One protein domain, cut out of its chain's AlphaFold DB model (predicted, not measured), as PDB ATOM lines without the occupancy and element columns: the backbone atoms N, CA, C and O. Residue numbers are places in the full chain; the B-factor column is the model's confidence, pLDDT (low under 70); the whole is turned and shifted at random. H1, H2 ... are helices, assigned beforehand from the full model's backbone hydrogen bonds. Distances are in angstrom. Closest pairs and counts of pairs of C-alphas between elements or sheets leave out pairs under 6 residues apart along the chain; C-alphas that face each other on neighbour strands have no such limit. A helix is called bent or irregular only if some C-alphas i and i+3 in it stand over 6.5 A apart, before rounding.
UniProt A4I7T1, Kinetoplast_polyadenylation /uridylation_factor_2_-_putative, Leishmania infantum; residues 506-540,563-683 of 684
ATOM      1  N   LEU A 506     -21.391 -16.836 -51.664       95.83
ATOM      2  CA  LEU A 506     -20.289 -17.651 -52.194       95.83
ATOM      3  C   LEU A 506     -18.917 -16.984 -51.999       95.83
ATOM      4  O   LEU A 506     -17.983 -17.628 -51.523       95.83
ATOM      5  N   LEU A 507     -18.778 -15.692 -52.305       94.81
ATOM      6  CA  LEU A 507     -17.534 -14.939 -52.097       94.81
ATOM      7  C   LEU A 507     -17.113 -14.948 -50.617       94.81
ATOM      8  O   LEU A 507     -15.931 -15.091 -50.305       94.81
ATOM      9  N   TYR A 508     -18.065 -14.878 -49.682       93.43
ATOM     10  CA  TYR A 508     -17.769 -15.024 -48.256       93.43
ATOM     11  C   TYR A 508     -17.311 -16.442 -47.881       93.43
ATOM     12  O   TYR A 508     -16.457 -16.583 -47.004       93.43
ATOM     13  N   LEU A 509     -17.824 -17.492 -48.528       92.25
ATOM     14  CA  LEU A 509     -17.356 -18.869 -48.330       92.25
ATOM     15  C   LEU A 509     -15.903 -19.037 -48.834       92.25
ATOM     16  O   LEU A 509     -15.056 -19.572 -48.115       92.25
ATOM     17  N   LEU A 510     -15.595 -18.453 -49.998       92.40
ATOM     18  CA  LEU A 510     -14.281 -18.449 -50.664       92.40
ATOM     19  C   LEU A 510     -13.235 -17.492 -50.048       92.40
ATOM     20  O   LEU A 510     -12.131 -17.377 -50.568       92.40
ATOM     21  N   ARG A 511     -13.527 -16.801 -48.935       88.20
ATOM     22  CA  ARG A 511     -12.701 -15.697 -48.383       88.20
ATOM     23  C   ARG A 511     -11.298 -16.050 -47.839       88.20
ATOM     24  O   ARG A 511     -10.704 -15.228 -47.145       88.20
ATOM     25  N   ALA A 512     -10.793 -17.265 -48.044       84.07
ATOM     26  CA  ALA A 512      -9.455 -17.671 -47.596       84.07
ATOM     27  C   ALA A 512      -8.420 -17.544 -48.716       84.07
ATOM     28  O   ALA A 512      -8.746 -17.755 -49.879       84.07
ATOM     29  N   LYS A 513      -7.157 -17.283 -48.346       81.95
ATOM     30  CA  LYS A 513      -6.046 -17.149 -49.307       81.95
ATOM     31  C   LYS A 513      -5.903 -18.377 -50.213       81.95
ATOM     32  O   LYS A 513      -5.693 -18.224 -51.405       81.95
ATOM     33  N   SER A 514      -6.142 -19.584 -49.696       84.16
ATOM     34  CA  SER A 514      -6.132 -20.837 -50.474       84.16
ATOM     35  C   SER A 514      -7.157 -20.907 -51.619       84.16
ATOM     36  O   SER A 514      -7.049 -21.787 -52.463       84.16
ATOM     37  N   HIS A 515      -8.140 -20.001 -51.672       86.93
ATOM     38  CA  HIS A 515      -9.191 -19.970 -52.696       86.93
ATOM     39  C   HIS A 515      -9.184 -18.667 -53.514       86.93
ATOM     40  O   HIS A 515     -10.190 -18.345 -54.149       86.93
ATOM     41  N   TRP A 516      -8.069 -17.921 -53.534       85.12
ATOM     42  CA  TRP A 516      -7.979 -16.619 -54.211       85.12
ATOM     43  C   TRP A 516      -8.401 -16.688 -55.690       85.12
ATOM     44  O   TRP A 516      -9.294 -15.949 -56.100       85.12
ATOM     45  N   CYS A 517      -7.900 -17.669 -56.452       86.91
ATOM     46  CA  CYS A 517      -8.294 -17.911 -57.848       86.91
ATOM     47  C   CYS A 517      -9.811 -18.098 -58.027       86.91
ATOM     48  O   CYS A 517     -10.401 -17.612 -58.994       86.91
ATOM     49  N   GLN A 518     -10.453 -18.815 -57.100       91.06
ATOM     50  CA  GLN A 518     -11.891 -19.091 -57.139       91.06
ATOM     51  C   GLN A 518     -12.689 -17.829 -56.782       91.06
ATOM     52  O   GLN A 518     -13.648 -17.499 -57.480       91.06
ATOM     53  N   PHE A 519     -12.257 -17.081 -55.758       91.50
ATOM     54  CA  PHE A 519     -12.845 -15.792 -55.384       91.50
ATOM     55  C   PHE A 519     -12.782 -14.802 -56.553       91.50
ATOM     56  O   PHE A 519     -13.802 -14.216 -56.907       91.50
ATOM     57  N   ASP A 520     -11.621 -14.647 -57.196       88.41
ATOM     58  CA  ASP A 520     -11.455 -13.728 -58.326       88.41
ATOM     59  C   ASP A 520     -12.236 -14.177 -59.568       88.41
ATOM     60  O   ASP A 520     -12.847 -13.345 -60.234       88.41
ATOM     61  N   THR A 521     -12.340 -15.484 -59.830       91.85
ATOM     62  CA  THR A 521     -13.201 -16.018 -60.904       91.85
ATOM     63  C   THR A 521     -14.681 -15.680 -60.674       91.85
ATOM     64  O   THR A 521     -15.375 -15.246 -61.597       91.85
ATOM     65  N   VAL A 522     -15.175 -15.839 -59.442       93.16
ATOM     66  CA  VAL A 522     -16.560 -15.501 -59.063       93.16
ATOM     67  C   VAL A 522     -16.777 -13.981 -59.057       93.16
ATOM     68  O   VAL A 522     -17.830 -13.504 -59.479       93.16
ATOM     69  N   LEU A 523     -15.770 -13.199 -58.661       92.50
ATOM     70  CA  LEU A 523     -15.814 -11.739 -58.689       92.50
ATOM     71  C   LEU A 523     -15.819 -11.184 -60.118       92.50
ATOM     72  O   LEU A 523     -16.586 -10.268 -60.398       92.50
ATOM     73  N   VAL A 524     -15.044 -11.754 -61.044       92.40
ATOM     74  CA  VAL A 524     -15.104 -11.399 -62.473       92.40
ATOM     75  C   VAL A 524     -16.490 -11.707 -63.049       92.40
ATOM     76  O   VAL A 524     -17.023 -10.892 -63.801       92.40
ATOM     77  N   GLN A 525     -17.128 -12.813 -62.648       92.71
ATOM     78  CA  GLN A 525     -18.511 -13.118 -63.048       92.71
ATOM     79  C   GLN A 525     -19.544 -12.103 -62.520       92.71
ATOM     80  O   GLN A 525     -20.555 -11.903 -63.188       92.71
ATOM     81  N   LEU A 526     -19.297 -11.452 -61.375       92.97
ATOM     82  CA  LEU A 526     -20.171 -10.439 -60.753       92.97
ATOM     83  C   LEU A 526     -19.903  -9.005 -61.265       92.97
ATOM     84  O   LEU A 526     -20.822  -8.260 -61.608       92.97
ATOM     85  N   ARG A 527     -18.630  -8.601 -61.291       92.05
ATOM     86  CA  ARG A 527     -18.166  -7.236 -61.587       92.05
ATOM     87  C   ARG A 527     -17.801  -7.028 -63.060       92.05
ATOM     88  O   ARG A 527     -17.546  -5.901 -63.461       92.05
ATOM     89  N   GLY A 528     -17.764  -8.092 -63.866       88.63
ATOM     90  CA  GLY A 528     -17.389  -8.075 -65.288       88.63
ATOM     91  C   GLY A 528     -15.889  -7.885 -65.557       88.63
ATOM     92  O   GLY A 528     -15.444  -8.019 -66.696       88.63
ATOM     93  N   ASN A 529     -15.105  -7.572 -64.525       88.53
ATOM     94  CA  ASN A 529     -13.649  -7.483 -64.526       88.53
ATOM     95  C   ASN A 529     -13.098  -7.602 -63.095       88.53
ATOM     96  O   ASN A 529     -13.804  -7.339 -62.118       88.53
ATOM     97  N   ALA A 530     -11.818  -7.962 -62.981       85.10
ATOM     98  CA  ALA A 530     -11.095  -7.926 -61.714       85.10
ATOM     99  C   ALA A 530     -11.027  -6.490 -61.161       85.10
ATOM    100  O   ALA A 530     -11.108  -5.519 -61.917       85.10
ATOM    101  N   VAL A 531     -10.878  -6.351 -59.840       84.82
ATOM    102  CA  VAL A 531     -10.728  -5.037 -59.182       84.82
ATOM    103  C   VAL A 531      -9.378  -4.404 -59.521       84.82
ATOM    104  O   VAL A 531      -9.312  -3.202 -59.747       84.82
ATOM    105  N   VAL A 532      -8.327  -5.215 -59.612       80.84
ATOM    106  CA  VAL A 532      -6.949  -4.799 -59.913       80.84
ATOM    107  C   VAL A 532      -6.415  -5.646 -61.073       80.84
ATOM    108  O   VAL A 532      -6.944  -6.727 -61.346       80.84
ATOM    109  N   THR A 533      -5.394  -5.162 -61.775       68.92
ATOM    110  CA  THR A 533      -4.658  -5.921 -62.800       68.92
ATOM    111  C   THR A 533      -3.968  -7.146 -62.192       68.92
ATOM    112  O   THR A 533      -3.605  -7.167 -61.016       68.92
ATOM    113  N   GLU A 534      -3.772  -8.197 -62.995       61.36
ATOM    114  CA  GLU A 534      -3.247  -9.484 -62.508       61.36
ATOM    115  C   GLU A 534      -1.858  -9.402 -61.850       61.36
ATOM    116  O   GLU A 534      -1.508 -10.256 -61.039       61.36
ATOM    117  N   THR A 535      -1.075  -8.382 -62.198       58.20
ATOM    118  CA  THR A 535       0.281  -8.118 -61.695       58.20
ATOM    119  C   THR A 535       0.324  -7.506 -60.295       58.20
ATOM    120  O   THR A 535       1.390  -7.473 -59.689       58.20
ATOM    121  N   GLU A 536      -0.797  -6.988 -59.785       60.31
ATOM    122  CA  GLU A 536      -0.835  -6.176 -58.557       60.31
ATOM    123  C   GLU A 536      -1.398  -6.927 -57.335       60.31
ATOM    124  O   GLU A 536      -1.338  -6.423 -56.211       60.31
ATOM    125  N   TRP A 537      -1.902  -8.154 -57.514       61.45
ATOM    126  CA  TRP A 537      -2.276  -9.030 -56.399       61.45
ATOM    127  C   TRP A 537      -1.032  -9.730 -55.821       61.45
ATOM    128  O   TRP A 537      -0.426 -10.558 -56.508       61.45
ATOM    129  N   PRO A 538      -0.655  -9.478 -54.550       53.93
ATOM    130  CA  PRO A 538       0.585 -10.006 -53.976       53.93
ATOM    131  C   PRO A 538       0.577 -11.531 -53.805       53.93
ATOM    132  O   PRO A 538       1.634 -12.130 -53.648       53.93
ATOM    133  N   GLU A 539      -0.593 -12.169 -53.889       58.03
ATOM    134  CA  GLU A 539      -0.737 -13.628 -53.843       58.03
ATOM    135  C   GLU A 539      -0.053 -14.310 -55.054       58.03
ATOM    136  O   GLU A 539       0.426 -15.426 -54.897       58.03
ATOM    137  N   ARG A 540       0.136 -13.616 -56.198       51.59
ATOM    138  CA  ARG A 540       1.029 -14.070 -57.293       51.59
ATOM    139  C   ARG A 540       2.498 -13.668 -57.111       51.59
ATOM    140  O   ARG A 540       3.378 -14.332 -57.649       51.59
ATOM    141  N   ALA A 563      -3.668   3.992 -56.563       52.15
ATOM    142  CA  ALA A 563      -3.893   2.649 -57.106       52.15
ATOM    143  C   ALA A 563      -5.186   2.573 -57.942       52.15
ATOM    144  O   ALA A 563      -6.299   2.570 -57.407       52.15
ATOM    145  N   THR A 564      -5.039   2.533 -59.267       63.23
ATOM    146  CA  THR A 564      -6.154   2.565 -60.218       63.23
ATOM    147  C   THR A 564      -6.863   1.218 -60.275       63.23
ATOM    148  O   THR A 564      -6.552   0.373 -61.115       63.23
ATOM    149  N   ILE A 565      -7.867   1.034 -59.414       83.02
ATOM    150  CA  ILE A 565      -8.812  -0.070 -59.586       83.02
ATOM    151  C   ILE A 565      -9.464   0.031 -60.971       83.02
ATOM    152  O   ILE A 565      -9.839   1.112 -61.435       83.02
ATOM    153  N   LEU A 566      -9.584  -1.101 -61.658       85.67
ATOM    154  CA  LEU A 566     -10.135  -1.150 -63.007       85.67
ATOM    155  C   LEU A 566     -11.618  -0.785 -62.951       85.67
ATOM    156  O   LEU A 566     -12.377  -1.473 -62.268       85.67
ATOM    157  N   ALA A 567     -12.039   0.254 -63.681       83.85
ATOM    158  CA  ALA A 567     -13.423   0.739 -63.678       83.85
ATOM    159  C   ALA A 567     -14.434  -0.418 -63.862       83.85
ATOM    160  O   ALA A 567     -14.240  -1.247 -64.761       83.85
ATOM    161  N   PRO A 568     -15.473  -0.526 -63.014       87.07
ATOM    162  CA  PRO A 568     -16.307  -1.720 -62.930       87.07
ATOM    163  C   PRO A 568     -17.165  -1.931 -64.182       87.07
ATOM    164  O   PRO A 568     -17.629  -0.979 -64.811       87.07
ATOM    165  N   ARG A 569     -17.431  -3.197 -64.515       88.93
ATOM    166  CA  ARG A 569     -18.267  -3.621 -65.653       88.93
ATOM    167  C   ARG A 569     -19.433  -4.508 -65.197       88.93
ATOM    168  O   ARG A 569     -19.692  -5.542 -65.806       88.93
ATOM    169  N   TRP A 570     -20.085  -4.120 -64.094       89.14
ATOM    170  CA  TRP A 570     -21.088  -4.906 -63.359       89.14
ATOM    171  C   TRP A 570     -22.041  -5.694 -64.271       89.14
ATOM    172  O   TRP A 570     -22.874  -5.113 -64.965       89.14
ATOM    173  N   SER A 571     -21.939  -7.026 -64.232       89.43
ATOM    174  CA  SER A 571     -22.889  -7.932 -64.893       89.43
ATOM    175  C   SER A 571     -24.191  -8.028 -64.087       89.43
ATOM    176  O   SER A 571     -25.277  -8.162 -64.644       89.43
ATOM    177  N   THR A 572     -24.066  -7.922 -62.762       89.88
ATOM    178  CA  THR A 572     -25.145  -7.851 -61.778       89.88
ATOM    179  C   THR A 572     -24.858  -6.682 -60.843       89.88
ATOM    180  O   THR A 572     -23.728  -6.509 -60.390       89.88
ATOM    181  N   TRP A 573     -25.873  -5.862 -60.566       90.81
ATOM    182  CA  TRP A 573     -25.719  -4.667 -59.733       90.81
ATOM    183  C   TRP A 573     -25.299  -5.024 -58.295       90.81
ATOM    184  O   TRP A 573     -25.946  -5.879 -57.684       90.81
ATOM    185  N   PRO A 574     -24.254  -4.380 -57.741       92.44
ATOM    186  CA  PRO A 574     -23.754  -4.663 -56.399       92.44
ATOM    187  C   PRO A 574     -24.700  -4.137 -55.318       92.44
ATOM    188  O   PRO A 574     -25.529  -3.255 -55.547       92.44
ATOM    189  N   ASN A 575     -24.516  -4.627 -54.093       92.23
ATOM    190  CA  ASN A 575     -25.137  -4.049 -52.904       92.23
ATOM    191  C   ASN A 575     -24.090  -3.779 -51.809       92.23
ATOM    192  O   ASN A 575     -22.906  -4.088 -51.966       92.23
ATOM    193  N   GLY A 576     -24.504  -3.191 -50.682       91.08
ATOM    194  CA  GLY A 576     -23.584  -2.837 -49.594       91.08
ATOM    195  C   GLY A 576     -22.780  -4.020 -49.040       91.08
ATOM    196  O   GLY A 576     -21.664  -3.825 -48.559       91.08
ATOM    197  N   LYS A 577     -23.304  -5.252 -49.142       92.81
ATOM    198  CA  LYS A 577     -22.602  -6.468 -48.713       92.81
ATOM    199  C   LYS A 577     -21.502  -6.875 -49.697       92.81
ATOM    200  O   LYS A 577     -20.474  -7.379 -49.257       92.81
ATOM    201  N   THR A 578     -21.659  -6.580 -50.988       94.33
ATOM    202  CA  THR A 578     -20.595  -6.749 -51.991       94.33
ATOM    203  C   THR A 578     -19.386  -5.885 -51.641       94.33
ATOM    204  O   THR A 578     -18.279  -6.403 -51.509       94.33
ATOM    205  N   TYR A 579     -19.595  -4.591 -51.379       94.50
ATOM    206  CA  TYR A 579     -18.512  -3.703 -50.949       94.50
ATOM    207  C   TYR A 579     -17.932  -4.094 -49.582       94.50
ATOM    208  O   TYR A 579     -16.719  -4.021 -49.412       94.50
ATOM    209  N   GLU A 580     -18.739  -4.611 -48.645       93.59
ATOM    210  CA  GLU A 580     -18.231  -5.184 -47.387       93.59
ATOM    211  C   GLU A 580     -17.208  -6.307 -47.617       93.59
ATOM    212  O   GLU A 580     -16.166  -6.322 -46.960       93.59
ATOM    213  N   LEU A 581     -17.471  -7.221 -48.553       92.68
ATOM    214  CA  LEU A 581     -16.570  -8.335 -48.862       92.68
ATOM    215  C   LEU A 581     -15.291  -7.867 -49.566       92.68
ATOM    216  O   LEU A 581     -14.203  -8.327 -49.219       92.68
ATOM    217  N   LEU A 582     -15.404  -6.929 -50.510       92.72
ATOM    218  CA  LEU A 582     -14.254  -6.398 -51.247       92.72
ATOM    219  C   LEU A 582     -13.331  -5.564 -50.346       92.72
ATOM    220  O   LEU A 582     -12.121  -5.784 -50.345       92.72
ATOM    221  N   ILE A 583     -13.896  -4.686 -49.512       92.84
ATOM    222  CA  ILE A 583     -13.156  -3.894 -48.515       92.84
ATOM    223  C   ILE A 583     -12.500  -4.818 -47.474       92.84
ATOM    224  O   ILE A 583     -11.335  -4.619 -47.130       92.84
ATOM    225  N   GLN A 584     -13.186  -5.876 -47.016       90.92
ATOM    226  CA  GLN A 584     -12.588  -6.859 -46.100       90.92
ATOM    227  C   GLN A 584     -11.460  -7.677 -46.748       90.92
ATOM    228  O   GLN A 584     -10.458  -7.915 -46.072       90.92
ATOM    229  N   ARG A 585     -11.554  -8.062 -48.033       89.01
ATOM    230  CA  ARG A 585     -10.442  -8.743 -48.725       89.01
ATOM    231  C   ARG A 585      -9.257  -7.803 -48.949       89.01
ATOM    232  O   ARG A 585      -8.149  -8.176 -48.581       89.01
ATOM    233  N   ALA A 586      -9.475  -6.588 -49.456       89.33
ATOM    234  CA  ALA A 586      -8.407  -5.602 -49.648       89.33
ATOM    235  C   ALA A 586      -7.657  -5.313 -48.333       89.33
ATOM    236  O   ALA A 586      -6.429  -5.325 -48.298       89.33
ATOM    237  N   ARG A 587      -8.388  -5.179 -47.216       90.03
ATOM    238  CA  ARG A 587      -7.818  -5.061 -45.864       90.03
ATOM    239  C   ARG A 587      -6.998  -6.290 -45.442       90.03
ATOM    240  O   ARG A 587      -5.897  -6.135 -44.929       90.03
ATOM    241  N   TYR A 588      -7.516  -7.501 -45.654       87.07
ATOM    242  CA  TYR A 588      -6.861  -8.769 -45.282       87.07
ATOM    243  C   TYR A 588      -5.636  -9.122 -46.156       87.07
ATOM    244  O   TYR A 588      -4.757  -9.883 -45.743       87.07
ATOM    245  N   VAL A 589      -5.565  -8.548 -47.357       84.82
ATOM    246  CA  VAL A 589      -4.427  -8.637 -48.288       84.82
ATOM    247  C   VAL A 589      -3.494  -7.412 -48.155       84.82
ATOM    248  O   VAL A 589      -2.490  -7.325 -48.849       84.82
ATOM    249  N   HIS A 590      -3.768  -6.499 -47.211       86.23
ATOM    250  CA  HIS A 590      -2.972  -5.294 -46.930       86.23
ATOM    251  C   HIS A 590      -2.820  -4.332 -48.129       86.23
ATOM    252  O   HIS A 590      -1.781  -3.713 -48.335       86.23
ATOM    253  N   GLN A 591      -3.891  -4.168 -48.911       86.30
ATOM    254  CA  GLN A 591      -3.995  -3.213 -50.019       86.30
ATOM    255  C   GLN A 591      -4.910  -2.033 -49.646       86.30
ATOM    256  O   GLN A 591      -6.047  -1.922 -50.111       86.30
ATOM    257  N   TRP A 592      -4.427  -1.128 -48.790       88.99
ATOM    258  CA  TRP A 592      -5.228   0.004 -48.296       88.99
ATOM    259  C   TRP A 592      -5.670   0.978 -49.398       88.99
ATOM    260  O   TRP A 592      -6.783   1.484 -49.349       88.99
ATOM    261  N   GLU A 593      -4.856   1.189 -50.435       88.13
ATOM    262  CA  GLU A 593      -5.232   2.042 -51.575       88.13
ATOM    263  C   GLU A 593      -6.421   1.462 -52.358       88.13
ATOM    264  O   GLU A 593      -7.377   2.171 -52.664       88.13
ATOM    265  N   VAL A 594      -6.414   0.145 -52.600       89.44
ATOM    266  CA  VAL A 594      -7.532  -0.585 -53.223       89.44
ATOM    267  C   VAL A 594      -8.770  -0.530 -52.322       89.44
ATOM    268  O   VAL A 594      -9.878  -0.328 -52.810       89.44
ATOM    269  N   MET A 595      -8.593  -0.648 -51.002       92.57
ATOM    270  CA  MET A 595      -9.673  -0.522 -50.017       92.57
ATOM    271  C   MET A 595     -10.348   0.863 -50.064       92.57
ATOM    272  O   MET A 595     -11.577   0.936 -50.044       92.57
ATOM    273  N   TRP A 596      -9.576   1.951 -50.166       92.39
ATOM    274  CA  TRP A 596     -10.121   3.309 -50.292       92.39
ATOM    275  C   TRP A 596     -10.747   3.569 -51.662       92.39
ATOM    276  O   TRP A 596     -11.828   4.152 -51.730       92.39
ATOM    277  N   ALA A 597     -10.138   3.079 -52.743       90.96
ATOM    278  CA  ALA A 597     -10.711   3.179 -54.081       90.96
ATOM    279  C   ALA A 597     -12.056   2.430 -54.195       90.96
ATOM    280  O   ALA A 597     -12.992   2.937 -54.808       90.96
ATOM    281  N   LEU A 598     -12.197   1.269 -53.541       92.59
ATOM    282  CA  LEU A 598     -13.465   0.535 -53.433       92.59
ATOM    283  C   LEU A 598     -14.533   1.288 -52.623       92.59
ATOM    284  O   LEU A 598     -15.719   1.171 -52.927       92.59
ATOM    285  N   TYR A 599     -14.137   2.064 -51.608       92.71
ATOM    286  CA  TYR A 599     -15.052   2.949 -50.880       92.71
ATOM    287  C   TYR A 599     -15.520   4.122 -51.757       92.71
ATOM    288  O   TYR A 599     -16.723   4.367 -51.839       92.71
ATOM    289  N   GLU A 600     -14.621   4.795 -52.479       91.02
ATOM    290  CA  GLU A 600     -15.020   5.860 -53.415       91.02
ATOM    291  C   GLU A 600     -15.864   5.308 -54.585       91.02
ATOM    292  O   GLU A 600     -16.798   5.971 -55.031       91.02
ATOM    293  N   GLU A 601     -15.640   4.064 -55.031       90.57
ATOM    294  CA  GLU A 601     -16.521   3.381 -55.992       90.57
ATOM    295  C   GLU A 601     -17.919   3.102 -55.409       90.57
ATOM    296  O   GLU A 601     -18.924   3.323 -56.087       90.57
ATOM    297  N   MET A 602     -18.015   2.670 -54.147       92.80
ATOM    298  CA  MET A 602     -19.295   2.480 -53.448       92.80
ATOM    299  C   MET A 602     -20.095   3.791 -53.372       92.80
ATOM    300  O   MET A 602     -21.298   3.802 -53.642       92.80
ATOM    301  N   ILE A 603     -19.431   4.907 -53.050       89.08
ATOM    302  CA  ILE A 603     -20.058   6.235 -53.006       89.08
ATOM    303  C   ILE A 603     -20.426   6.718 -54.419       89.08
ATOM    304  O   ILE A 603     -21.552   7.165 -54.636       89.08
ATOM    305  N   GLY A 604     -19.530   6.567 -55.399       87.48
ATOM    306  CA  GLY A 604     -19.750   6.966 -56.795       87.48
ATOM    307  C   GLY A 604     -20.835   6.162 -57.523       87.48
ATOM    308  O   GLY A 604     -21.503   6.694 -58.407       87.48
ATOM    309  N   THR A 605     -21.067   4.907 -57.126       88.84
ATOM    310  CA  THR A 605     -22.191   4.076 -57.602       88.84
ATOM    311  C   THR A 605     -23.493   4.309 -56.826       88.84
ATOM    312  O   THR A 605     -24.527   3.751 -57.190       88.84
ATOM    313  N   GLY A 606     -23.478   5.136 -55.772       88.21
ATOM    314  CA  GLY A 606     -24.647   5.433 -54.939       88.21
ATOM    315  C   GLY A 606     -25.088   4.277 -54.031       88.21
ATOM    316  O   GLY A 606     -26.231   4.260 -53.567       88.21
ATOM    317  N   VAL A 607     -24.217   3.296 -53.779       89.98
ATOM    318  CA  VAL A 607     -24.556   2.090 -53.016       89.98
ATOM    319  C   VAL A 607     -24.416   2.340 -51.514       89.98
ATOM    320  O   VAL A 607     -23.366   2.719 -51.002       89.98
ATOM    321  N   ARG A 608     -25.487   2.072 -50.759       89.49
ATOM    322  CA  ARG A 608     -25.487   2.173 -49.293       89.49
ATOM    323  C   ARG A 608     -24.627   1.071 -48.664       89.49
ATOM    324  O   ARG A 608     -25.036  -0.089 -48.631       89.49
ATOM    325  N   GLY A 609     -23.466   1.449 -48.128       86.73
ATOM    326  CA  GLY A 609     -22.600   0.567 -47.337       86.73
ATOM    327  C   GLY A 609     -23.260   0.049 -46.051       86.73
ATOM    328  O   GLY A 609     -24.154   0.690 -45.492       86.73
ATOM    329  N   THR A 610     -22.815  -1.116 -45.568       89.00
ATOM    330  CA  THR A 610     -23.277  -1.691 -44.289       89.00
ATOM    331  C   THR A 610     -22.623  -0.983 -43.099       89.00
ATOM    332  O   THR A 610     -21.544  -0.406 -43.234       89.00
ATOM    333  N   ALA A 611     -23.218  -1.056 -41.902       86.98
ATOM    334  CA  ALA A 611     -22.592  -0.503 -40.692       86.98
ATOM    335  C   ALA A 611     -21.169  -1.058 -40.474       86.98
ATOM    336  O   ALA A 611     -20.239  -0.308 -40.188       86.98
ATOM    337  N   ARG A 612     -20.977  -2.356 -40.750       87.54
ATOM    338  CA  ARG A 612     -19.688  -3.057 -40.663       87.54
ATOM    339  C   ARG A 612     -18.645  -2.578 -41.684       87.54
ATOM    340  O   ARG A 612     -17.458  -2.681 -41.395       87.54
ATOM    341  N   VAL A 613     -19.050  -2.033 -42.840       91.01
ATOM    342  CA  VAL A 613     -18.129  -1.301 -43.737       91.01
ATOM    343  C   VAL A 613     -17.598  -0.067 -43.018       91.01
ATOM    344  O   VAL A 613     -16.389   0.071 -42.862       91.01
ATOM    345  N   TYR A 614     -18.484   0.801 -42.528       90.26
ATOM    346  CA  TYR A 614     -18.072   2.052 -41.893       90.26
ATOM    347  C   TYR A 614     -17.285   1.836 -40.597       90.26
ATOM    348  O   TYR A 614     -16.332   2.567 -40.364       90.26
ATOM    349  N   GLU A 615     -17.593   0.817 -39.786       86.20
ATOM    350  CA  GLU A 615     -16.769   0.476 -38.613       86.20
ATOM    351  C   GLU A 615     -15.346   0.035 -38.995       86.20
ATOM    352  O   GLU A 615     -14.388   0.407 -38.318       86.20
ATOM    353  N   VAL A 616     -15.180  -0.705 -40.100       88.97
ATOM    354  CA  VAL A 616     -13.854  -1.058 -40.632       88.97
ATOM    355  C   VAL A 616     -13.128   0.180 -41.168       88.97
ATOM    356  O   VAL A 616     -11.964   0.387 -40.829       88.97
ATOM    357  N   LEU A 617     -13.803   1.036 -41.938       91.19
ATOM    358  CA  LEU A 617     -13.202   2.260 -42.479       91.19
ATOM    359  C   LEU A 617     -12.836   3.265 -41.369       91.19
ATOM    360  O   LEU A 617     -11.768   3.857 -41.425       91.19
ATOM    361  N   LEU A 618     -13.655   3.420 -40.323       88.09
ATOM    362  CA  LEU A 618     -13.366   4.276 -39.157       88.09
ATOM    363  C   LEU A 618     -12.204   3.758 -38.292       88.09
ATOM    364  O   LEU A 618     -11.584   4.539 -37.563       88.09
ATOM    365  N   LEU A 619     -11.916   2.456 -38.349       86.91
ATOM    366  CA  LEU A 619     -10.749   1.856 -37.708       86.91
ATOM    367  C   LEU A 619      -9.486   2.091 -38.549       86.91
ATOM    368  O   LEU A 619      -8.507   2.631 -38.035       86.91
ATOM    369  N   GLU A 620      -9.528   1.754 -39.842       89.59
ATOM    370  CA  GLU A 620      -8.371   1.868 -40.741       89.59
ATOM    371  C   GLU A 620      -8.033   3.314 -41.137       89.59
ATOM    372  O   GLU A 620      -6.869   3.622 -41.363       89.59
ATOM    373  N   ALA A 621      -8.991   4.249 -41.131       86.85
ATOM    374  CA  ALA A 621      -8.741   5.676 -41.387       86.85
ATOM    375  C   ALA A 621      -7.751   6.324 -40.401       86.85
ATOM    376  O   ALA A 621      -7.247   7.411 -40.672       86.85
ATOM    377  N   ARG A 622      -7.483   5.691 -39.250       79.94
ATOM    378  CA  ARG A 622      -6.514   6.176 -38.256       79.94
ATOM    379  C   ARG A 622      -5.107   5.588 -38.441       79.94
ATOM    380  O   ARG A 622      -4.143   6.237 -38.049       79.94
ATOM    381  N   SER A 623      -4.991   4.375 -38.975       84.01
ATOM    382  CA  SER A 623      -3.719   3.675 -39.218       84.01
ATOM    383  C   SER A 623      -3.199   3.897 -40.641       84.01
ATOM    384  O   SER A 623      -2.001   4.087 -40.835       84.01
ATOM    385  N   HIS A 624      -4.104   3.914 -41.619       86.64
ATOM    386  CA  HIS A 624      -3.824   4.001 -43.050       86.64
ATOM    387  C   HIS A 624      -4.852   4.921 -43.749       86.64
ATOM    388  O   HIS A 624      -5.671   4.434 -44.530       86.64
ATOM    389  N   PRO A 625      -4.875   6.238 -43.457       84.81
ATOM    390  CA  PRO A 625      -5.772   7.191 -44.122       84.81
ATOM    391  C   PRO A 625      -5.537   7.270 -45.649       84.81
ATOM    392  O   PRO A 625      -4.428   6.995 -46.107       84.81
ATOM    393  N   PRO A 626      -6.539   7.697 -46.446       84.49
ATOM    394  CA  PRO A 626      -6.391   7.863 -47.895       84.49
ATOM    395  C   PRO A 626      -5.273   8.845 -48.281       84.49
ATOM    396  O   PRO A 626      -5.066   9.855 -47.604       84.49
ATOM    397  N   GLN A 627      -4.644   8.650 -49.446       80.27
ATOM    398  CA  GLN A 627      -3.616   9.569 -49.973       80.27
ATOM    399  C   GLN A 627      -4.070  11.036 -50.038       80.27
ATOM    400  O   GLN A 627      -3.284  11.936 -49.748       80.27
ATOM    401  N   ALA A 628      -5.341  11.296 -50.366       77.75
ATOM    402  CA  ALA A 628      -5.905  12.648 -50.390       77.75
ATOM    403  C   ALA A 628      -5.935  13.312 -48.997       77.75
ATOM    404  O   ALA A 628      -5.721  14.519 -48.879       77.75
ATOM    405  N   VAL A 629      -6.152  12.525 -47.938       79.10
ATOM    406  CA  VAL A 629      -6.133  12.989 -46.543       79.10
ATOM    407  C   VAL A 629      -4.697  13.278 -46.105       79.10
ATOM    408  O   VAL A 629      -4.425  14.361 -45.588       79.10
ATOM    409  N   LEU A 630      -3.764  12.368 -46.402       76.95
ATOM    410  CA  LEU A 630      -2.333  12.573 -46.151       76.95
ATOM    411  C   LEU A 630      -1.810  13.831 -46.864       76.95
ATOM    412  O   LEU A 630      -1.120  14.646 -46.252       76.95
ATOM    413  N   ALA A 631      -2.171  14.035 -48.133       74.92
ATOM    414  CA  ALA A 631      -1.784  15.219 -48.899       74.92
ATOM    415  C   ALA A 631      -2.339  16.528 -48.299       74.92
ATOM    416  O   ALA A 631      -1.644  17.546 -48.305       74.92
ATOM    417  N   ALA A 632      -3.557  16.506 -47.746       72.41
ATOM    418  CA  ALA A 632      -4.147  17.656 -47.062       72.41
ATOM    419  C   ALA A 632      -3.434  17.991 -45.739       72.41
ATOM    420  O   ALA A 632      -3.217  19.162 -45.433       72.41
ATOM    421  N   GLU A 633      -3.004  16.989 -44.970       66.54
ATOM    422  CA  GLU A 633      -2.257  17.232 -43.727       66.54
ATOM    423  C   GLU A 633      -0.867  17.827 -43.996       66.54
ATOM    424  O   GLU A 633      -0.442  18.738 -43.282       66.54
ATOM    425  N   HIS A 634      -0.209  17.422 -45.088       64.06
ATOM    426  CA  HIS A 634       1.032  18.052 -45.553       64.06
ATOM    427  C   HIS A 634       0.823  19.493 -46.062       64.06
ATOM    428  O   HIS A 634       1.741  20.306 -45.967       64.06
ATOM    429  N   SER A 635      -0.370  19.861 -46.550       61.99
ATOM    430  CA  SER A 635      -0.692  21.228 -47.004       61.99
ATOM    431  C   SER A 635      -1.156  22.163 -45.873       61.99
ATOM    432  O   SER A 635      -1.965  23.067 -46.077       61.99
ATOM    433  N   SER A 636      -0.627  21.965 -44.660       59.80
ATOM    434  CA  SER A 636      -0.969  22.651 -43.397       59.80
ATOM    435  C   SER A 636      -2.386  22.414 -42.845       59.80
ATOM    436  O   SER A 636      -2.677  22.805 -41.710       59.80
ATOM    437  N   ASN A 637      -3.258  21.698 -43.564       59.78
ATOM    438  CA  ASN A 637      -4.587  21.317 -43.082       59.78
ATOM    439  C   ASN A 637      -4.524  20.084 -42.164       59.78
ATOM    440  O   ASN A 637      -5.112  19.042 -42.441       59.78
ATOM    441  N   ALA A 638      -3.886  20.242 -40.999       59.55
ATOM    442  CA  ALA A 638      -3.748  19.233 -39.935       59.55
ATOM    443  C   ALA A 638      -5.077  18.761 -39.277       59.55
ATOM    444  O   ALA A 638      -5.068  18.143 -38.217       59.55
ATOM    445  N   ASP A 639      -6.226  19.081 -39.880       69.53
ATOM    446  CA  ASP A 639      -7.546  18.534 -39.541       69.53
ATOM    447  C   ASP A 639      -8.040  17.501 -40.572       69.53
ATOM    448  O   ASP A 639      -9.117  16.949 -40.368       69.53
ATOM    449  N   GLY A 640      -7.280  17.208 -41.639       75.58
ATOM    450  CA  GLY A 640      -7.680  16.314 -42.736       75.58
ATOM    451  C   GLY A 640      -8.246  14.970 -42.270       75.58
ATOM    452  O   GLY A 640      -9.377  14.626 -42.612       75.58
ATOM    453  N   SER A 641      -7.525  14.233 -41.418       79.25
ATOM    454  CA  SER A 641      -8.033  12.966 -40.869       79.25
ATOM    455  C   SER A 641      -9.228  13.168 -39.937       79.25
ATOM    456  O   SER A 641     -10.100  12.307 -39.849       79.25
ATOM    457  N   SER A 642      -9.310  14.309 -39.245       81.78
ATOM    458  CA  SER A 642     -10.414  14.598 -38.319       81.78
ATOM    459  C   SER A 642     -11.713  14.910 -39.073       81.78
ATOM    460  O   SER A 642     -12.770  14.421 -38.682       81.78
ATOM    461  N   SER A 643     -11.656  15.657 -40.180       83.37
ATOM    462  CA  SER A 643     -12.824  15.903 -41.036       83.37
ATOM    463  C   SER A 643     -13.237  14.653 -41.820       83.37
ATOM    464  O   SER A 643     -14.432  14.385 -41.938       83.37
ATOM    465  N   PHE A 644     -12.281  13.833 -42.272       86.08
ATOM    466  CA  PHE A 644     -12.564  12.558 -42.938       86.08
ATOM    467  C   PHE A 644     -13.243  11.539 -42.003       86.08
ATOM    468  O   PHE A 644     -14.268  10.963 -42.367       86.08
ATOM    469  N   LEU A 645     -12.754  11.380 -40.765       87.27
ATOM    470  CA  LEU A 645     -13.400  10.539 -39.745       87.27
ATOM    471  C   LEU A 645     -14.828  11.008 -39.422       87.27
ATOM    472  O   LEU A 645     -15.731  10.183 -39.278       87.27
ATOM    473  N   LEU A 646     -15.054  12.324 -39.339       87.39
ATOM    474  CA  LEU A 646     -16.397  12.877 -39.137       87.39
ATOM    475  C   LEU A 646     -17.308  12.635 -40.347       87.39
ATOM    476  O   LEU A 646     -18.468  12.281 -40.149       87.39
ATOM    477  N   ARG A 647     -16.797  12.734 -41.581       88.84
ATOM    478  CA  ARG A 647     -17.556  12.399 -42.798       88.84
ATOM    479  C   ARG A 647     -17.969  10.924 -42.829       88.84
ATOM    480  O   ARG A 647     -19.144  10.646 -43.053       88.84
ATOM    481  N   LEU A 648     -17.051   9.995 -42.545       90.12
ATOM    482  CA  LEU A 648     -17.366   8.560 -42.440       90.12
ATOM    483  C   LEU A 648     -18.440   8.290 -41.370       90.12
ATOM    484  O   LEU A 648     -19.345   7.483 -41.586       90.12
ATOM    485  N   TYR A 649     -18.380   8.994 -40.234       88.92
ATOM    486  CA  TYR A 649     -19.397   8.891 -39.187       88.92
ATOM    487  C   TYR A 649     -20.754   9.477 -39.617       88.92
ATOM    488  O   TYR A 649     -21.792   8.853 -39.399       88.92
ATOM    489  N   GLU A 650     -20.780  10.635 -40.282       88.30
ATOM    490  CA  GLU A 650     -22.013  11.196 -40.845       88.30
ATOM    491  C   GLU A 650     -22.647  10.272 -41.892       88.30
ATOM    492  O   GLU A 650     -23.868  10.124 -41.914       88.30
ATOM    493  N   GLU A 651     -21.848   9.635 -42.749       87.25
ATOM    494  CA  GLU A 651     -22.333   8.671 -43.739       87.25
ATOM    495  C   GLU A 651     -22.895   7.405 -43.073       87.25
ATOM    496  O   GLU A 651     -23.984   6.966 -43.446       87.25
ATOM    497  N   LEU A 652     -22.254   6.878 -42.022       87.10
ATOM    498  CA  LEU A 652     -22.811   5.804 -41.187       87.10
ATOM    499  C   LEU A 652     -24.181   6.186 -40.595       87.10
ATOM    500  O   LEU A 652     -25.132   5.405 -40.698       87.10
ATOM    501  N   ARG A 653     -24.324   7.406 -40.058       87.31
ATOM    502  CA  ARG A 653     -25.597   7.890 -39.491       87.31
ATOM    503  C   ARG A 653     -26.673   8.163 -40.539       87.31
ATOM    504  O   ARG A 653     -27.831   7.815 -40.314       87.31
ATOM    505  N   ARG A 654     -26.320   8.716 -41.707       84.72
ATOM    506  CA  ARG A 654     -27.227   8.813 -42.876       84.72
ATOM    507  C   ARG A 654     -27.716   7.426 -43.298       84.72
ATOM    508  O   ARG A 654     -28.881   7.258 -43.644       84.72
ATOM    509  N   ASN A 655     -26.842   6.427 -43.189       80.33
ATOM    510  CA  ASN A 655     -27.137   5.022 -43.439       80.33
ATOM    511  C   ASN A 655     -27.767   4.292 -42.236       80.33
ATOM    512  O   ASN A 655     -27.897   3.068 -42.280       80.33
ATOM    513  N   GLY A 656     -28.231   5.016 -41.210       78.52
ATOM    514  CA  GLY A 656     -29.043   4.494 -40.107       78.52
ATOM    515  C   GLY A 656     -28.300   3.646 -39.073       78.52
ATOM    516  O   GLY A 656     -28.958   3.015 -38.252       78.52
ATOM    517  N   GLY A 657     -26.966   3.608 -39.115       79.54
ATOM    518  CA  GLY A 657     -26.142   2.997 -38.072       79.54
ATOM    519  C   GLY A 657     -25.602   4.025 -37.077       79.54
ATOM    520  O   GLY A 657     -25.707   5.236 -37.277       79.54
ATOM    521  N   ASP A 658     -24.974   3.532 -36.016       81.78
ATOM    522  CA  ASP A 658     -24.121   4.314 -35.119       81.78
ATOM    523  C   ASP A 658     -22.862   3.480 -34.810       81.78
ATOM    524  O   ASP A 658     -22.755   2.338 -35.261       81.78
ATOM    525  N   VAL A 659     -21.879   4.033 -34.099       77.33
ATOM    526  CA  VAL A 659     -20.636   3.297 -33.799       77.33
ATOM    527  C   VAL A 659     -20.806   2.470 -32.527       77.33
ATOM    528  O   VAL A 659     -21.043   3.019 -31.451       77.33
ATOM    529  N   HIS A 660     -20.652   1.147 -32.635       78.33
ATOM    530  CA  HIS A 660     -20.855   0.235 -31.505       78.33
ATOM    531  C   HIS A 660     -19.555  -0.067 -30.744       78.33
ATOM    532  O   HIS A 660     -19.589  -0.379 -29.553       78.33
ATOM    533  N   SER A 661     -18.393   0.059 -31.394       77.04
ATOM    534  CA  SER A 661     -17.095  -0.147 -30.739       77.04
ATOM    535  C   SER A 661     -16.641   1.064 -29.907       77.04
ATOM    536  O   SER A 661     -16.560   2.187 -30.400       77.04
ATOM    537  N   PHE A 662     -16.243   0.828 -28.650       79.48
ATOM    538  CA  PHE A 662     -15.697   1.859 -27.752       79.48
ATOM    539  C   PHE A 662     -14.528   2.637 -28.386       79.48
ATOM    540  O   PHE A 662     -14.482   3.865 -28.323       79.48
ATOM    541  N   THR A 663     -13.623   1.932 -29.073       79.79
ATOM    542  CA  THR A 663     -12.488   2.521 -29.802       79.79
ATOM    543  C   THR A 663     -12.932   3.445 -30.938       79.79
ATOM    544  O   THR A 663     -12.373   4.530 -31.094       79.79
ATOM    545  N   GLY A 664     -13.955   3.055 -31.707       77.14
ATOM    546  CA  GLY A 664     -14.525   3.899 -32.756       77.14
ATOM    547  C   GLY A 664     -15.205   5.142 -32.178       77.14
ATOM    548  O   GLY A 664     -14.953   6.251 -32.645       77.14
ATOM    549  N   THR A 665     -15.982   4.987 -31.105       82.13
ATOM    550  CA  THR A 665     -16.637   6.101 -30.404       82.13
ATOM    551  C   THR A 665     -15.613   7.093 -29.847       82.13
ATOM    552  O   THR A 665     -15.774   8.300 -30.024       82.13
ATOM    553  N   LEU A 666     -14.499   6.618 -29.273       82.97
ATOM    554  CA  LEU A 666     -13.381   7.483 -28.886       82.97
ATOM    555  C   LEU A 666     -12.714   8.165 -30.090       82.97
ATOM    556  O   LEU A 666     -12.388   9.348 -29.996       82.97
ATOM    557  N   ASN A 667     -12.506   7.479 -31.219       80.72
ATOM    558  CA  ASN A 667     -11.952   8.105 -32.429       80.72
ATOM    559  C   ASN A 667     -12.857   9.252 -32.931       80.72
ATOM    560  O   ASN A 667     -12.359  10.347 -33.196       80.72
ATOM    561  N   VAL A 668     -14.177   9.035 -32.986       84.62
ATOM    562  CA  VAL A 668     -15.169  10.042 -33.408       84.62
ATOM    563  C   VAL A 668     -15.247  11.211 -32.420       84.62
ATOM    564  O   VAL A 668     -15.201  12.365 -32.846       84.62
ATOM    565  N   ILE A 669     -15.287  10.954 -31.106       85.33
ATOM    566  CA  ILE A 669     -15.280  12.010 -30.076       85.33
ATOM    567  C   ILE A 669     -13.995  12.844 -30.156       85.33
ATOM    568  O   ILE A 669     -14.058  14.070 -30.064       85.33
ATOM    569  N   ASN A 670     -12.835  12.219 -30.378       84.50
ATOM    570  CA  ASN A 670     -11.570  12.938 -30.544       84.50
ATOM    571  C   ASN A 670     -11.561  13.806 -31.816       84.50
ATOM    572  O   ASN A 670     -11.162  14.969 -31.752       84.50
ATOM    573  N   ALA A 671     -12.044  13.286 -32.949       83.59
ATOM    574  CA  ALA A 671     -12.175  14.049 -34.192       83.59
ATOM    575  C   ALA A 671     -13.138  15.245 -34.038       83.59
ATOM    576  O   ALA A 671     -12.799  16.372 -34.406       83.59
ATOM    577  N   TRP A 672     -14.294  15.030 -33.402       85.37
ATOM    578  CA  TRP A 672     -15.272  16.079 -33.091       85.37
ATOM    579  C   TRP A 672     -14.707  17.143 -32.145       85.37
ATOM    580  O   TRP A 672     -14.902  18.338 -32.361       85.37
ATOM    581  N   THR A 673     -13.964  16.723 -31.118       84.17
ATOM    582  CA  THR A 673     -13.347  17.630 -30.140       84.17
ATOM    583  C   THR A 673     -12.285  18.512 -30.796       84.17
ATOM    584  O   THR A 673     -12.258  19.716 -30.541       84.17
ATOM    585  N   ARG A 674     -11.468  17.961 -31.708       80.62
ATOM    586  CA  ARG A 674     -10.518  18.736 -32.527       80.62
ATOM    587  C   ARG A 674     -11.241  19.779 -33.380       80.62
ATOM    588  O   ARG A 674     -10.984  20.972 -33.204       80.62
ATOM    589  N   ALA A 675     -12.215  19.361 -34.191       78.76
ATOM    590  CA  ALA A 675     -12.994  20.263 -35.043       78.76
ATOM    591  C   ALA A 675     -13.702  21.372 -34.232       78.76
ATOM    592  O   ALA A 675     -13.656  22.555 -34.585       78.76
ATOM    593  N   ARG A 676     -14.300  21.025 -33.084       74.98
ATOM    594  CA  ARG A 676     -14.977  21.992 -32.206       74.98
ATOM    595  C   ARG A 676     -14.009  22.929 -31.478       74.98
ATOM    596  O   ARG A 676     -14.345  24.096 -31.289       74.98
ATOM    597  N   SER A 677     -12.807  22.470 -31.123       69.76
ATOM    598  CA  SER A 677     -11.780  23.327 -30.509       69.76
ATOM    599  C   SER A 677     -11.383  24.494 -31.421       69.76
ATOM    600  O   SER A 677     -11.191  25.609 -30.933       69.76
ATOM    601  N   ARG A 678     -11.368  24.279 -32.748       58.79
ATOM    602  CA  ARG A 678     -11.194  25.354 -33.736       58.79
ATOM    603  C   ARG A 678     -12.397  26.295 -33.760       58.79
ATOM    604  O   ARG A 678     -12.206  27.501 -33.671       58.79
ATOM    605  N   SER A 679     -13.624  25.768 -33.813       60.20
ATOM    606  CA  SER A 679     -14.859  26.578 -33.809       60.20
ATOM    607  C   SER A 679     -14.950  27.531 -32.604       60.20
ATOM    608  O   SER A 679     -15.330  28.692 -32.754       60.20
ATOM    609  N   ASN A 680     -14.511  27.081 -31.423       59.95
ATOM    610  CA  ASN A 680     -14.426  27.930 -30.233       59.95
ATOM    611  C   ASN A 680     -13.288  28.973 -30.319       59.95
ATOM    612  O   ASN A 680     -13.490  30.103 -29.888       59.95
ATOM    613  N   ARG A 681     -12.123  28.642 -30.907       58.69
ATOM    614  CA  ARG A 681     -10.995  29.587 -31.100       58.69
ATOM    615  C   ARG A 681     -11.285  30.753 -32.055       58.69
ATOM    616  O   ARG A 681     -10.503  31.691 -32.071       58.69
ATOM    617  N   TRP A 682     -12.371  30.704 -32.828       52.07
ATOM    618  CA  TRP A 682     -12.846  31.822 -33.660       52.07
ATOM    619  C   TRP A 682     -14.073  32.538 -33.054       52.07
ATOM    620  O   TRP A 682     -14.792  33.248 -33.759       52.07
ATOM    621  N   ARG A 683     -14.363  32.321 -31.761       49.34
ATOM    622  CA  ARG A 683     -15.460  32.962 -31.000       49.34
ATOM    623  C   ARG A 683     -15.016  33.551 -29.650       49.34
ATOM    624  O   ARG A 683     -15.862  33.905 -28.830       49.34
TER     625      ARG A 683
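This is residues 506 to 540 and 563 to 683 of the 684 residues of the protein "Kinetoplast_polyadenylation /uridylation_factor_2_-_putative" of Leishmania infantum (UniProt A4I7T1). This is a long stack of helices laid crosswise to its length: H2 with short H1 makes one end, H3, H4 and H5 make a triangle in the middle, H7 packs along H5, and H8, set steeply to both H5 and H7, runs on to the other end. H3, H4 and H5 form an up and down bundle, each helix running against the one before. Find 156 printed residues with eight named helices, H1 to H8 in order, and no named strand; the class is all helix. The C-alphas are compact by their radius of gyration of 17.0 A, but elongated, spanning 57 by 32 by 26 A.

Begin at H1, residues 506 to 509; it only just touches H2, residues 513 to 527, with 3 pairs of C-alphas within 8 A, the closest those of Leu 507 and Phe 519 at 5.8 A, and H2 does so with residues 519 to 523 alone. H2 is near H3, residues 576 to 588, with 8 pairs of C-alphas within 10 A. H3 and H4, residues 592 to 604, form a helical hairpin, with a shallow tilt of 13 degrees, closest at the C-alphas of Ile 583 and Met 595, 5.1 A. H5, residues 611 to 623, touches H3 with residues 612 to 613 alone, closest at the C-alphas of Glu 580 and Val 613, 5.3 A. H6, residues 627 to 634, and H7, residues 640 to 654, form a helical hairpin at a steep tilt of 44 degrees; H7 touches H6 with residues 640 to 644 alone, closest at the C-alphas of Val 629 and Gly 640, 5.3 A. H7 touches H5 at 6 degrees, opposite ways, closest at the C-alphas of Tyr 614 and Leu 652, 6.1 A. H8, residues 662 to 681, touches H7 with its residues 667 to 675 alone at a steep tilt of 63 degrees, closest at the C-alphas of Ser 642 and Ala 671, 4.5 A. Every O i to N i+4 pair is within hydrogen-bond range in H3, H4, H6, H7 and H8, against 9 of 11 in H2 and 7 of 9 in H5; H1 is too short for such a pair.

Find C-alpha 506 at (-20.289, -17.651, -52.194), where H1 begins its 5.0 A. H2 covers 19.9 A and is irregular, C-alphas 514 and 517 being 8.2 A apart. H3 covers 18.3 A, H4 18.2 A, H5 19.4 A, H6 10.6 A and H7 20.9 A. H8, 28.3 A, ends at C-alpha 681, (-10.995, 29.587, -31.100).

Look to Gln 518 and Arg 683 for the C-alphas farthest apart, 58.4 A. Residues 541 to 562 are not printed, and C-alphas 540 and 563 are 17.4 A apart across this cut, in the link from H2 to H3. Of the links printed whole, none is long. Mean pLDDT of the printed part is 82.7; residues 533 to 540, 563 to 564, 633 to 639 and 677 to 683 are under 70.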